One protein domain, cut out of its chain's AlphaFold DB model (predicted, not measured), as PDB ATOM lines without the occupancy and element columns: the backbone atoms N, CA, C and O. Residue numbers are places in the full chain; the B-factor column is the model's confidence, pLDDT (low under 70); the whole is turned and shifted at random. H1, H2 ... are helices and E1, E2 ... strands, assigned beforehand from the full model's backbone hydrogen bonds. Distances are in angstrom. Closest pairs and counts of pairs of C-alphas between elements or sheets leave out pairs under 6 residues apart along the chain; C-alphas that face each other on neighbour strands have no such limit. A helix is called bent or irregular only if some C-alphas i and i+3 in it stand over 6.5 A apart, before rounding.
ATOM      1  N   ASP A 148     170.545 170.537 109.177       82.35
ATOM      2  CA  ASP A 148     171.588 171.285 109.884       82.35
ATOM      3  C   ASP A 148     171.889 170.676 111.256       82.35
ATOM      4  O   ASP A 148     173.050 170.440 111.604       82.35
ATOM      5  N   ARG A 149     170.848 170.352 112.037       76.77
ATOM      6  CA  ARG A 149     171.009 169.685 113.343       76.77
ATOM      7  C   ARG A 149     171.672 168.318 113.204       76.77
ATOM      8  O   ARG A 149     172.494 167.952 114.047       76.77
ATOM      9  N   ARG A 150     171.361 167.583 112.135       72.99
ATOM     10  CA  ARG A 150     171.963 166.278 111.834       72.99
ATOM     11  C   ARG A 150     173.426 166.399 111.408       72.99
ATOM     12  O   ARG A 150     174.267 165.610 111.839       72.99
ATOM     13  N   SER A 151     173.745 167.404 110.598       70.77
ATOM     14  CA  SER A 151     175.118 167.706 110.181       70.77
ATOM     15  C   SER A 151     175.980 168.114 111.377       70.77
ATOM     16  O   SER A 151     177.115 167.655 111.513       70.77
ATOM     17  N   GLN A 152     175.406 168.874 112.314       63.47
ATOM     18  CA  GLN A 152     176.045 169.203 113.588       63.47
ATOM     19  C   GLN A 152     176.233 167.965 114.485       63.47
ATOM     20  O   GLN A 152     177.283 167.832 115.113       63.47
ATOM     21  N   SER A 153     175.283 167.018 114.517       57.62
ATOM     22  CA  SER A 153     175.407 165.803 115.341       57.62
ATOM     23  C   SER A 153     176.382 164.759 114.785       57.62
ATOM     24  O   SER A 153     177.018 164.047 115.563       57.62
ATOM     25  N   ASN A 154     176.543 164.677 113.460       45.99
ATOM     26  CA  ASN A 154     177.459 163.727 112.813       45.99
ATOM     27  C   ASN A 154     178.935 164.178 112.830       45.99
ATOM     28  O   ASN A 154     179.819 163.366 112.567       45.99
ATOM     29  N   GLY A 155     179.216 165.443 113.169       37.91
ATOM     30  CA  GLY A 155     180.577 165.990 113.263       37.91
ATOM     31  C   GLY A 155     181.264 165.831 114.626       37.91
ATOM     32  O   GLY A 155     182.490 165.886 114.700       37.91
ATOM     33  N   VAL A 171     188.343 166.495 129.436       69.69
ATOM     34  CA  VAL A 171     187.608 167.552 130.131       69.69
ATOM     35  C   VAL A 171     188.252 167.798 131.492       69.69
ATOM     36  O   VAL A 171     188.472 166.861 132.257       69.69
ATOM     37  N   SER A 172     188.556 169.061 131.795       83.53
ATOM     38  CA  SER A 172     189.001 169.463 133.130       83.53
ATOM     39  C   SER A 172     187.819 169.347 134.094       83.53
ATOM     40  O   SER A 172     186.868 170.128 134.030       83.53
ATOM     41  N   ILE A 173     187.851 168.317 134.937       87.85
ATOM     42  CA  ILE A 173     186.870 168.094 135.998       87.85
ATOM     43  C   ILE A 173     187.353 168.876 137.228       87.85
ATOM     44  O   ILE A 173     188.488 168.647 137.648       87.85
ATOM     45  N   PRO A 174     186.541 169.773 137.817       91.14
ATOM     46  CA  PRO A 174     186.913 170.457 139.055       91.14
ATOM     47  C   PRO A 174     187.200 169.464 140.182       91.14
ATOM     48  O   PRO A 174     186.507 168.450 140.293       91.14
ATOM     49  N   ASP A 175     188.158 169.781 141.054       90.19
ATOM     50  CA  ASP A 175     188.605 168.879 142.127       90.19
ATOM     51  C   ASP A 175     187.451 168.406 143.028       90.19
ATOM     52  O   ASP A 175     187.378 167.228 143.375       90.19
ATOM     53  N   GLU A 176     186.482 169.283 143.309       92.21
ATOM     54  CA  GLU A 176     185.275 168.973 144.089       92.21
ATOM     55  C   GLU A 176     184.389 167.884 143.456       92.21
ATOM     56  O   GLU A 176     183.681 167.166 144.160       92.21
ATOM     57  N   GLN A 177     184.409 167.752 142.124       92.96
ATOM     58  CA  GLN A 177     183.609 166.770 141.381       92.96
ATOM     59  C   GLN A 177     184.413 165.534 140.975       92.96
ATOM     60  O   GLN A 177     183.825 164.529 140.571       92.96
ATOM     61  N   LYS A 178     185.743 165.577 141.092       92.30
ATOM     62  CA  LYS A 178     186.637 164.512 140.632       92.30
ATOM     63  C   LYS A 178     186.319 163.171 141.291       92.30
ATOM     64  O   LYS A 178     186.055 162.204 140.589       92.30
ATOM     65  N   GLY A 179     186.191 163.144 142.620       93.94
ATOM     66  CA  GLY A 179     185.840 161.922 143.353       93.94
ATOM     67  C   GLY A 179     184.453 161.360 143.013       93.94
ATOM     68  O   GLY A 179     184.235 160.158 143.134       93.94
ATOM     69  N   PHE A 180     183.510 162.199 142.569       94.43
ATOM     70  CA  PHE A 180     182.206 161.741 142.084       94.43
ATOM     71  C   PHE A 180     182.323 161.115 140.689       94.43
ATOM     72  O   PHE A 180     181.827 160.011 140.473       94.43
ATOM     73  N   ILE A 181     183.004 161.787 139.756       94.11
ATOM     74  CA  ILE A 181     183.181 161.278 138.390       94.11
ATOM     75  C   ILE A 181     184.032 160.005 138.378       94.11
ATOM     76  O   ILE A 181     183.677 159.068 137.669       94.11
ATOM     77  N   ASP A 182     185.084 159.927 139.193       94.64
ATOM     78  CA  ASP A 182     185.926 158.732 139.303       94.64
ATOM     79  C   ASP A 182     185.104 157.513 139.753       94.64
ATOM     80  O   ASP A 182     185.183 156.466 139.114       94.64
ATOM     81  N   LYS A 183     184.215 157.671 140.748       95.29
ATOM     82  CA  LYS A 183     183.274 156.614 141.169       95.29
ATOM     83  C   LYS A 183     182.312 156.194 140.058       95.29
ATOM     84  O   LYS A 183     181.988 155.015 139.934       95.29
ATOM     85  N   VAL A 184     181.816 157.144 139.260       94.59
ATOM     86  CA  VAL A 184     180.948 156.823 138.114       94.59
ATOM     87  C   VAL A 184     181.732 156.042 137.063       94.59
ATOM     88  O   VAL A 184     181.220 155.051 136.551       94.59
ATOM     89  N   VAL A 185     182.969 156.444 136.761       94.24
ATOM     90  CA  VAL A 185     183.803 155.735 135.784       94.24
ATOM     91  C   VAL A 185     184.171 154.334 136.270       94.24
ATOM     92  O   VAL A 185     184.048 153.401 135.490       94.24
ATOM     93  N   GLU A 186     184.537 154.161 137.541       95.04
ATOM     94  CA  GLU A 186     184.811 152.845 138.137       95.04
ATOM     95  C   GLU A 186     183.610 151.899 137.972       95.04
ATOM     96  O   GLU A 186     183.745 150.790 137.457       95.04
ATOM     97  N   ARG A 187     182.396 152.380 138.274       94.77
ATOM     98  CA  ARG A 187     181.165 151.605 138.050       94.77
ATOM     99  C   ARG A 187     180.929 151.265 136.580       94.77
ATOM    100  O   ARG A 187     180.412 150.188 136.296       94.77
ATOM    101  N   VAL A 188     181.278 152.162 135.656       93.28
ATOM    102  CA  VAL A 188     181.192 151.898 134.210       93.28
ATOM    103  C   VAL A 188     182.227 150.856 133.781       93.28
ATOM    104  O   VAL A 188     181.898 149.980 132.989       93.28
ATOM    105  N   GLU A 189     183.449 150.887 134.314       94.05
ATOM    106  CA  GLU A 189     184.483 149.882 134.036       94.05
ATOM    107  C   GLU A 189     184.081 148.487 134.528       94.05
ATOM    108  O   GLU A 189     184.275 147.503 133.810       94.05
ATOM    109  N   ASP A 190     183.478 148.394 135.714       93.63
ATOM    110  CA  ASP A 190     182.935 147.140 136.243       93.63
ATOM    111  C   ASP A 190     181.720 146.662 135.447       93.63
ATOM    112  O   ASP A 190     181.611 145.479 135.111       93.63
ATOM    113  N   PHE A 191     180.836 147.587 135.065       93.57
ATOM    114  CA  PHE A 191     179.718 147.297 134.177       93.57
ATOM    115  C   PHE A 191     180.192 146.751 132.833       93.57
ATOM    116  O   PHE A 191     179.680 145.740 132.369       93.57
ATOM    117  N   LEU A 192     181.212 147.339 132.208       91.12
ATOM    118  CA  LEU A 192     181.725 146.868 130.921       91.12
ATOM    119  C   LEU A 192     182.214 145.411 130.970       91.12
ATOM    120  O   LEU A 192     182.048 144.701 129.977       91.12
ATOM    121  N   LYS A 193     182.707 144.936 132.123       91.36
ATOM    122  CA  LYS A 193     183.170 143.551 132.338       91.36
ATOM    123  C   LYS A 193     182.054 142.549 132.653       91.36
ATOM    124  O   LYS A 193     182.284 141.349 132.536       91.36
ATOM    125  N   ASN A 194     180.878 143.007 133.083       89.52
ATOM    126  CA  ASN A 194     179.776 142.124 133.484       89.52
ATOM    127  C   ASN A 194     178.891 141.687 132.292       89.52
ATOM    128  O   ASN A 194     179.056 142.167 131.174       89.52
ATOM    129  N   GLU A 195     177.924 140.791 132.500       87.85
ATOM    130  CA  GLU A 195     176.977 140.368 131.444       87.85
ATOM    131  C   GLU A 195     175.717 141.254 131.345       87.85
ATOM    132  O   GLU A 195     174.849 141.024 130.502       87.85
ATOM    133  N   GLN A 196     175.583 142.276 132.197       88.24
ATOM    134  CA  GLN A 196     174.410 143.150 132.185       88.24
ATOM    135  C   GLN A 196     174.399 144.019 130.921       88.24
ATOM    136  O   GLN A 196     175.429 144.526 130.472       88.24
ATOM    137  N   LYS A 197     173.205 144.220 130.353       89.79
ATOM    138  CA  LYS A 197     173.012 145.036 129.142       89.79
ATOM    139  C   LYS A 197     173.016 146.539 129.419       89.79
ATOM    140  O   LYS A 197     173.415 147.317 128.556       89.79
ATOM    141  N   SER A 198     172.577 146.945 130.609       92.28
ATOM    142  CA  SER A 198     172.501 148.343 131.030       92.28
ATOM    143  C   SER A 198     172.810 148.516 132.517       92.28
ATOM    144  O   SER A 198     172.650 147.588 133.312       92.28
ATOM    145  N   MET A 199     173.250 149.718 132.884       93.69
ATOM    146  CA  MET A 199     173.419 150.174 134.261       93.69
ATOM    147  C   MET A 199     172.779 151.551 134.449       93.69
ATOM    148  O   MET A 199     172.742 152.364 133.525       93.69
ATOM    149  N   ASN A 200     172.330 151.830 135.671       94.16
ATOM    150  CA  ASN A 200     171.781 153.128 136.050       94.16
ATOM    151  C   ASN A 200     172.787 153.884 136.926       94.16
ATOM    152  O   ASN A 200     173.393 153.300 137.826       94.16
ATOM    153  N   VAL A 201     172.924 155.185 136.686       93.43
ATOM    154  CA  VAL A 201     173.600 156.138 137.573       93.43
ATOM    155  C   VAL A 201     172.525 156.959 138.267       93.43
ATOM    156  O   VAL A 201     171.629 157.477 137.601       93.43
ATOM    157  N   GLU A 202     172.613 157.070 139.588       92.34
ATOM    158  CA  GLU A 202     171.615 157.726 140.430       92.34
ATOM    159  C   GLU A 202     171.402 159.199 140.027       92.34
ATOM    160  O   GLU A 202     172.281 159.819 139.411       92.34
ATOM    161  N   PRO A 203     170.239 159.788 140.371       93.31
ATOM    162  CA  PRO A 203     169.975 161.194 140.107       93.31
ATOM    163  C   PRO A 203     171.100 162.105 140.608       93.31
ATOM    164  O   PRO A 203     171.529 162.034 141.759       93.31
ATOM    165  N   CYS A 204     171.567 162.987 139.729       92.41
ATOM    166  CA  CYS A 204     172.648 163.926 140.006       92.41
ATOM    167  C   CYS A 204     172.311 165.329 139.488       92.41
ATOM    168  O   CYS A 204     171.349 165.539 138.736       92.41
ATOM    169  N   THR A 205     173.102 166.321 139.897       92.88
ATOM    170  CA  THR A 205     172.892 167.711 139.466       92.88
ATOM    171  C   THR A 205     173.065 167.856 137.950       92.88
ATOM    172  O   THR A 205     173.790 167.096 137.307       92.88
ATOM    173  N   GLY A 206     172.440 168.874 137.345       91.34
ATOM    174  CA  GLY A 206     172.603 169.136 135.907       91.34
ATOM    175  C   GLY A 206     174.066 169.347 135.491       91.34
ATOM    176  O   GLY A 206     174.455 168.950 134.393       91.34
ATOM    177  N   TYR A 207     174.880 169.906 136.391       92.90
ATOM    178  CA  TYR A 207     176.318 170.075 136.199       92.90
ATOM    179  C   TYR A 207     177.074 168.738 136.218       92.90
ATOM    180  O   TYR A 207     177.818 168.448 135.284       92.90
ATOM    181  N   GLN A 208     176.821 167.884 137.216       93.80
ATOM    182  CA  GLN A 208     177.392 166.533 137.287       93.80
ATOM    183  C   GLN A 208     177.012 165.690 136.074       93.80
ATOM    184  O   GLN A 208     177.875 165.063 135.472       93.80
ATOM    185  N   ARG A 209     175.747 165.744 135.645       93.16
ATOM    186  CA  ARG A 209     175.293 165.069 134.427       93.16
ATOM    187  C   ARG A 209     176.088 165.527 133.204       93.16
ATOM    188  O   ARG A 209     176.566 164.685 132.452       93.16
ATOM    189  N   LYS A 210     176.301 166.834 133.022       91.14
ATOM    190  CA  LYS A 210     177.144 167.359 131.931       91.14
ATOM    191  C   LYS A 210     178.565 166.783 131.984       91.14
ATOM    192  O   LYS A 210     179.070 166.353 130.949       91.14
ATOM    193  N   LEU A 211     179.182 166.746 133.167       92.84
ATOM    194  CA  LEU A 211     180.519 166.174 133.357       92.84
ATOM    195  C   LEU A 211     180.556 164.669 133.054       92.84
ATOM    196  O   LEU A 211     181.500 164.219 132.409       92.84
ATOM    197  N   ILE A 212     179.530 163.904 133.447       92.88
ATOM    198  CA  ILE A 212     179.402 162.475 133.115       92.88
ATOM    199  C   ILE A 212     179.380 162.292 131.594       92.88
ATOM    200  O   ILE A 212     180.218 161.571 131.064       92.88
ATOM    201  N   TYR A 213     178.489 162.990 130.880       90.55
ATOM    202  CA  TYR A 213     178.404 162.907 129.415       90.55
ATOM    203  C   TYR A 213     179.737 163.237 128.741       90.55
ATOM    204  O   TYR A 213     180.204 162.498 127.880       90.55
ATOM    205  N   GLN A 214     180.372 164.334 129.153       89.28
ATOM    206  CA  GLN A 214     181.657 164.760 128.606       89.28
ATOM    207  C   GLN A 214     182.775 163.743 128.867       89.28
ATOM    208  O   GLN A 214     183.563 163.445 127.969       89.28
ATOM    209  N   THR A 215     182.830 163.188 130.079       91.99
ATOM    210  CA  THR A 215     183.859 162.220 130.479       91.99
ATOM    211  C   THR A 215     183.672 160.886 129.767       91.99
ATOM    212  O   THR A 215     184.639 160.338 129.238       91.99
ATOM    213  N   LEU A 216     182.441 160.371 129.714       91.29
ATOM    214  CA  LEU A 216     182.135 159.087 129.088       91.29
ATOM    215  C   LEU A 216     182.256 159.144 127.565       91.29
ATOM    216  O   LEU A 216     182.837 158.230 126.992       91.29
ATOM    217  N   ASN A 217     181.825 160.230 126.911       86.56
ATOM    218  CA  ASN A 217     182.018 160.396 125.464       86.56
ATOM    219  C   ASN A 217     183.505 160.422 125.077       86.56
ATOM    220  O   ASN A 217     183.866 159.987 123.985       86.56
ATOM    221  N   TRP A 218     184.363 160.941 125.962       86.71
ATOM    222  CA  TRP A 218     185.810 160.946 125.764       86.71
ATOM    223  C   TRP A 218     186.451 159.581 126.048       86.71
ATOM    224  O   TRP A 218     187.209 159.085 125.218       86.71
ATOM    225  N   LYS A 219     186.156 158.965 127.204       90.21
ATOM    226  CA  LYS A 219     186.743 157.672 127.605       90.21
ATOM    227  C   LYS A 219     186.227 156.496 126.768       90.21
ATOM    228  O   LYS A 219     186.996 155.588 126.466       90.21
ATOM    229  N   TYR A 220     184.958 156.527 126.372       88.51
ATOM    230  CA  TYR A 220     184.269 155.454 125.655       88.51
ATOM    231  C   TYR A 220     183.524 156.013 124.429       88.51
ATOM    232  O   TYR A 220     182.294 156.051 124.394       88.51
ATOM    233  N   PRO A 221     184.246 156.441 123.375       82.65
ATOM    234  CA  PRO A 221     183.627 157.000 122.165       82.65
ATOM    235  C   PRO A 221     182.790 155.974 121.370       82.65
ATOM    236  O   PRO A 221     182.028 156.337 120.465       82.65
ATOM    237  N   ARG A 222     182.972 154.682 121.668       84.15
ATOM    238  CA  ARG A 222     182.280 153.524 121.089       84.15
ATOM    239  C   ARG A 222     182.023 152.486 122.186       84.15
ATOM    240  O   ARG A 222     182.735 152.474 123.188       84.15
ATOM    241  N   GLY A 223     181.040 151.614 121.973       85.31
ATOM    242  CA  GLY A 223     180.718 150.492 122.863       85.31
ATOM    243  C   GLY A 223     179.696 150.800 123.961       85.31
ATOM    244  O   GLY A 223     179.145 149.865 124.538       85.31
ATOM    245  N   ILE A 224     179.407 152.079 124.230       90.31
ATOM    246  CA  ILE A 224     178.345 152.486 125.156       90.31
ATOM    247  C   ILE A 224     177.427 153.545 124.547       90.31
ATOM    248  O   ILE A 224     177.853 154.368 123.734       90.31
ATOM    249  N   HIS A 225     176.178 153.553 124.999       88.83
ATOM    250  CA  HIS A 225     175.230 154.641 124.803       88.83
ATOM    251  C   HIS A 225     174.837 155.221 126.163       88.83
ATOM    252  O   HIS A 225     174.655 154.478 127.125       88.83
ATOM    253  N   VAL A 226     174.742 156.549 126.247       91.02
ATOM    254  CA  VAL A 226     174.447 157.278 127.488       91.02
ATOM    255  C   VAL A 226     173.206 158.136 127.269       91.02
ATOM    256  O   VAL A 226     173.232 159.090 126.486       91.02
ATOM    257  N   GLU A 227     172.131 157.842 127.992       90.53
ATOM    258  CA  GLU A 227     170.872 158.586 127.924       90.53
ATOM    259  C   GLU A 227     170.388 159.029 129.306       90.53
ATOM    260  O   GLU A 227     170.726 158.445 130.331       90.53
ATOM    261  N   THR A 228     169.607 160.107 129.345       92.75
ATOM    262  CA  THR A 228     168.998 160.607 130.581       92.75
ATOM    263  C   THR A 228     167.526 160.248 130.568       92.75
ATOM    264  O   THR A 228     166.805 160.685 129.674       92.75
ATOM    265  N   VAL A 229     167.084 159.510 131.579       91.66
ATOM    266  CA  VAL A 229     165.703 159.042 131.728       91.66
ATOM    267  C   VAL A 229     165.069 159.730 132.935       91.66
ATOM    268  O   VAL A 229     165.751 160.079 133.900       91.66
ATOM    269  N   GLU A 230     163.765 159.983 132.866       91.59
ATOM    270  CA  GLU A 230     162.983 160.574 133.953       91.59
ATOM    271  C   GLU A 230     162.118 159.483 134.600       91.59
ATOM    272  O   GLU A 230     161.388 158.778 133.907       91.59
ATOM    273  N   SER A 231     162.244 159.308 135.916       89.96
ATOM    274  CA  SER A 231     161.447 158.339 136.676       89.96
ATOM    275  C   SER A 231     159.995 158.804 136.831       89.96
ATOM    276  O   SER A 231     159.681 159.978 136.640       89.96
ATOM    277  N   GLU A 232     159.104 157.914 137.283       90.93
ATOM    278  CA  GLU A 232     157.719 158.272 137.644       90.93
ATOM    279  C   GLU A 232     157.648 159.404 138.690       90.93
ATOM    280  O   GLU A 232     156.699 160.185 138.712       90.93
ATOM    281  N   LYS A 233     158.692 159.547 139.523       90.83
ATOM    282  CA  LYS A 233     158.839 160.625 140.516       90.83
ATOM    283  C   LYS A 233     159.403 161.930 139.935       90.83
ATOM    284  O   LYS A 233     159.702 162.847 140.693       90.83
ATOM    285  N   LYS A 234     159.552 162.029 138.608       88.36
ATOM    286  CA  LYS A 234     160.191 163.147 137.886       88.36
ATOM    287  C   LYS A 234     161.669 163.362 138.236       88.36
ATOM    288  O   LYS A 234     162.210 164.454 138.059       88.36
ATOM    289  N   GLU A 235     162.347 162.322 138.717       91.29
ATOM    290  CA  GLU A 235     163.782 162.370 139.001       91.29
ATOM    291  C   GLU A 235     164.566 161.934 137.766       91.29
ATOM    292  O   GLU A 235     164.296 160.886 137.179       91.29
ATOM    293  N   ARG A 236     165.557 162.735 137.367       91.41
ATOM    294  CA  ARG A 236     166.382 162.447 136.190       91.41
ATOM    295  C   ARG A 236     167.630 161.677 136.575       91.41
ATOM    296  O   ARG A 236     168.476 162.213 137.290       91.41
ATOM    297  N   TYR A 237     167.773 160.481 136.028       93.62
ATOM    298  CA  TYR A 237     168.916 159.596 136.219       93.62
ATOM    299  C   TYR A 237     169.517 159.222 134.856       93.62
ATOM    300  O   TYR A 237     168.917 159.495 133.815       93.62
ATOM    301  N   ILE A 238     170.734 158.678 134.835       93.72
ATOM    302  CA  ILE A 238     171.421 158.327 133.579       93.72
ATOM    303  C   ILE A 238     171.384 156.813 133.404       93.72
ATOM    304  O   ILE A 238     171.691 156.080 134.340       93.72
ATOM    305  N   VAL A 239     171.040 156.354 132.205       93.94
ATOM    306  CA  VAL A 239     171.142 154.953 131.790       93.94
ATOM    307  C   VAL A 239     172.325 154.825 130.840       93.94
ATOM    308  O   VAL A 239     172.474 155.610 129.903       93.94
ATOM    309  N   ILE A 240     173.181 153.843 131.107       93.13
ATOM    310  CA  ILE A 240     174.322 153.499 130.262       93.13
ATOM    311  C   ILE A 240     174.094 152.079 129.758       93.13
ATOM    312  O   ILE A 240     174.001 151.153 130.559       93.13
ATOM    313  N   SER A 241     173.995 151.902 128.446       92.46
ATOM    314  CA  SER A 241     173.818 150.597 127.800       92.46
ATOM    315  C   SER A 241     175.044 150.225 126.977       92.46
ATOM    316  O   SER A 241     175.720 151.097 126.429       92.46
ATOM    317  N   LYS A 242     175.350 148.925 126.896       91.22
ATOM    318  CA  LYS A 242     176.354 148.414 125.951       91.22
ATOM    319  C   LYS A 242     175.715 148.381 124.577       91.22
ATOM    320  O   LYS A 242     174.664 147.769 124.430       91.22
ATOM    321  N   VAL A 243     176.339 149.044 123.615       87.66
ATOM    322  CA  VAL A 243     175.810 149.170 122.257       87.66
ATOM    323  C   VAL A 243     176.947 148.890 121.289       87.66
ATOM    324  O   VAL A 243     177.965 149.591 121.298       87.66
ATOM    325  N   ASP A 244     176.790 147.843 120.485       86.75
ATOM    326  CA  ASP A 244     177.730 147.542 119.408       86.75
ATOM    327  C   ASP A 244     177.548 148.510 118.220       86.75
ATOM    328  O   ASP A 244     176.663 149.368 118.200       86.75
ATOM    329  N   GLU A 245     178.435 148.440 117.227       83.90
ATOM    330  CA  GLU A 245     178.388 149.375 116.097       83.90
ATOM    331  C   GLU A 245     177.149 149.160 115.202       83.90
ATOM    332  O   GLU A 245     176.635 150.119 114.619       83.90
ATOM    333  N   GLU A 246     176.627 147.931 115.117       86.95
ATOM    334  CA  GLU A 246     175.416 147.626 114.350       86.95
ATOM    335  C   GLU A 246     174.168 148.178 115.049       86.95
ATOM    336  O   GLU A 246     173.340 148.840 114.417       86.95
ATOM    337  N   GLU A 247     174.061 147.980 116.359       85.48
ATOM    338  CA  GLU A 247     172.997 148.502 117.207       85.48
ATOM    339  C   GLU A 247     173.034 150.032 117.249       85.48
ATOM    340  O   GLU A 247     171.995 150.671 117.078       85.48
ATOM    341  N   ARG A 248     174.224 150.647 117.329       82.13
ATOM    342  CA  ARG A 248     174.386 152.108 117.228       82.13
ATOM    343  C   ARG A 248     173.854 152.634 115.899       82.13
ATOM    344  O   ARG A 248     173.100 153.611 115.874       82.13
ATOM    345  N   LYS A 249     174.226 151.993 114.788       85.77
ATOM    346  CA  LYS A 249     173.746 152.369 113.452       85.77
ATOM    347  C   LYS A 249     172.231 152.190 113.337       85.77
ATOM    348  O   LYS A 249     171.564 153.054 112.769       85.77
ATOM    349  N   ARG A 250     171.679 151.115 113.907       88.58
ATOM    350  CA  ARG A 250     170.233 150.853 113.955       88.58
ATOM    351  C   ARG A 250     169.487 151.911 114.772       88.58
ATOM    352  O   ARG A 250     168.467 152.408 114.302       88.58
ATOM    353  N   MET A 251     169.997 152.291 115.944       82.99
ATOM    354  CA  MET A 251     169.425 153.353 116.778       82.99
ATOM    355  C   MET A 251     169.408 154.699 116.050       82.99
ATOM    356  O   MET A 251     168.395 155.394 116.053       82.99
ATOM    357  N   GLU A 252     170.503 155.057 115.378       82.43
ATOM    358  CA  GLU A 252     170.586 156.298 114.605       82.43
ATOM    359  C   GLU A 252     169.609 156.289 113.416       82.43
ATOM    360  O   GLU A 252     168.924 157.277 113.161       82.43
ATOM    361  N   GLN A 253     169.464 155.155 112.722       87.91
ATOM    362  CA  GLN A 253     168.458 154.998 111.666       87.91
ATOM    363  C   GLN A 253     167.023 155.107 112.198       87.91
ATOM    364  O   GLN A 253     166.193 155.748 111.556       87.91
ATOM    365  N   GLN A 254     166.728 154.518 113.362       90.09
ATOM    366  CA  GLN A 254     165.419 154.617 114.018       90.09
ATOM    367  C   GLN A 254     165.107 156.049 114.448       90.09
ATOM    368  O   GLN A 254     164.005 156.533 114.200       90.09
ATOM    369  N   LYS A 255     166.082 156.755 115.027       85.03
ATOM    370  CA  LYS A 255     165.953 158.170 115.380       85.03
ATOM    371  C   LYS A 255     165.655 159.020 114.144       85.03
ATOM    372  O   LYS A 255     164.702 159.787 114.151       85.03
ATOM    373  N   GLN A 256     166.408 158.827 113.064       85.54
ATOM    374  CA  GLN A 256     166.176 159.542 111.807       85.54
ATOM    375  C   GLN A 256     164.824 159.193 111.176       85.54
ATOM    376  O   GLN A 256     164.199 160.050 110.559       85.54
ATOM    377  N   ALA A 257     164.370 157.941 111.289       90.79
ATOM    378  CA  ALA A 257     163.046 157.544 110.822       90.79
ATOM    379  C   ALA A 257     161.945 158.251 111.620       90.79
ATOM    380  O   ALA A 257     161.041 158.809 111.009       90.79
ATOM    381  N   LYS A 258     162.079 158.307 112.950       90.12
ATOM    382  CA  LYS A 258     161.159 159.025 113.836       90.12
ATOM    383  C   LYS A 258     161.125 160.527 113.544       90.12
ATOM    384  O   LYS A 258     160.054 161.108 113.476       90.12
ATOM    385  N   GLU A 259     162.276 161.161 113.328       87.16
ATOM    386  CA  GLU A 259     162.342 162.590 112.983       87.16
ATOM    387  C   GLU A 259     161.681 162.890 111.628       87.16
ATOM    388  O   GLU A 259     160.962 163.879 111.499       87.16
ATOM    389  N   ARG A 260     161.884 162.025 110.622       88.14
ATOM    390  CA  ARG A 260     161.182 162.141 109.331       88.14
ATOM    391  C   ARG A 260     159.676 161.966 109.490       88.14
ATOM    392  O   ARG A 260     158.915 162.700 108.877       88.14
ATOM    393  N   GLU A 261     159.263 161.018 110.318       91.71
ATOM    394  CA  GLU A 261     157.860 160.763 110.616       91.71
ATOM    395  C   GLU A 261     157.198 161.958 111.324       91.71
ATOM    396  O   GLU A 261     156.119 162.376 110.919       91.71
ATOM    397  N   GLU A 262     157.865 162.566 112.309       91.62
ATOM    398  CA  GLU A 262     157.400 163.790 112.980       91.62
ATOM    399  C   GLU A 262     157.259 164.967 112.002       91.62
ATOM    400  O   GLU A 262     156.310 165.745 112.098       91.62
ATOM    401  N   LEU A 263     158.191 165.093 111.054       91.48
ATOM    402  CA  LEU A 263     158.149 166.107 110.004       91.48
ATOM    403  C   LEU A 263     156.985 165.871 109.035       91.48
ATOM    404  O   LEU A 263     156.248 166.805 108.728       91.48
ATOM    405  N   ASP A 264     156.772 164.633 108.594       93.04
ATOM    406  CA  ASP A 264     155.653 164.282 107.716       93.04
ATOM    407  C   ASP A 264     154.293 164.463 108.415       93.04
ATOM    408  O   ASP A 264     153.322 164.881 107.776       93.04
ATOM    409  N   ASP A 265     154.223 164.195 109.723       94.30
ATOM    410  CA  ASP A 265     153.051 164.474 110.556       94.30
ATOM    411  C   ASP A 265     152.819 165.994 110.705       94.30
ATOM    412  O   ASP A 265     151.669 166.421 110.801       94.30
ATOM    413  N   ALA A 266     153.875 166.821 110.680       94.77
ATOM    414  CA  ALA A 266     153.778 168.284 110.715       94.77
ATOM    415  C   ALA A 266     153.280 168.880 109.390       94.77
ATOM    416  O   ALA A 266     152.405 169.747 109.408       94.77
ATOM    417  N   VAL A 267     153.802 168.399 108.252       96.20
ATOM    418  CA  VAL A 267     153.320 168.780 106.908       96.20
ATOM    419  C   VAL A 267     151.844 168.415 106.754       96.20
ATOM    420  O   VAL A 267     151.077 169.178 106.166       96.20
TER     421      VAL A 267
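Overview. This is residues 148 to 155 and 171 to 267 of the 631 residues of the protein "Poly(A)-specific ribonuclease PARN" of Xenopus laevis (UniProt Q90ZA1). A small antiparallel sheet of three strands has two helices, H2 and H3, packed over one face, and a long helix, H4, runs off from the sheet as an arm whose residues 257 to 267 stick out. The short helix H1 lies on its own, beyond a cut in the printed part. The 105 printed residues hold four named helices and three named strands, in the order H1 H2 E1 H3 E2 E3 H4, with the sheet in the order E1 E3 E2 and the class mixed, helices and strands. The whole is only just loose, close to compact, with a radius of gyration of the C-alphas of 15.8 A, and it is elongated, spanning 49 by 32 by 28 A.

Arrangement. Begin at H1, residues 148 to 155, which is not on the sheet and is apart from the other helices. After the cut look for H2, residues 175 to 193, and E1, residues 198 to 201; the C-alphas of Phe 191 and Met 199 are their closest, 6.9 A. Next comes H3, residues 206 to 219; H2 touches it with residues 177 to 185 alone, the same way at a steep tilt of 51 degrees, closest at the C-alphas of Ile 181 and Ile 212, 6.6 A. E2, residues 223 to 230, and E3, residues 236 to 243, form an antiparallel hairpin, with N 239 and O 227 within hydrogen-bond range at 2.8 A. On the other side of E3 is E1, also antiparallel, where N 199 and O 240 are 2.8 A apart. H2 and H3 on the sheet make two layers, helices on one face of a sheet. H2 is over E3, slantwise at 38 degrees on the local plane, at a height over the sheet of 8.1 A; H3 is over E3 and E2, along the strands at 4 degrees to E3 on the local plane, at a height of 10.1 A. E1, H3 and E2 form a split strand-helix-strand unit, two strands running the same way with E3 between them, and its crossover is right-handed. H4, residues 245 to 267, only grazes the sheet with residues 245 to 251. Every O i to N i+4 pair is within hydrogen-bond range in H1, H3 and H4; in H2 it is 13 of 15.

Along the chain. Find C-alpha 148 at (171.588, 171.285, 109.884), where H1 begins. H2 covers 27.7 A and is irregular, with C-alphas 176 and 179 7.1 A apart; H3 covers 20.0 A, E2 23.2 A and E3 21.4 A. H4 runs 33.0 A to C-alpha 267 at (153.320, 168.780, 106.908).

Size, cuts and confidence. The C-alphas of Asp 175 and Val 267 are the two farthest apart, 49.9 A. Residues 156 to 170 are not printed, and C-alphas 155 and 171 are 18.3 A apart across this cut. The links printed whole, from H2 to H4, are tight. The mean pLDDT of the printed part is 88.4, and residues 152 to 155 and 171 are under 70.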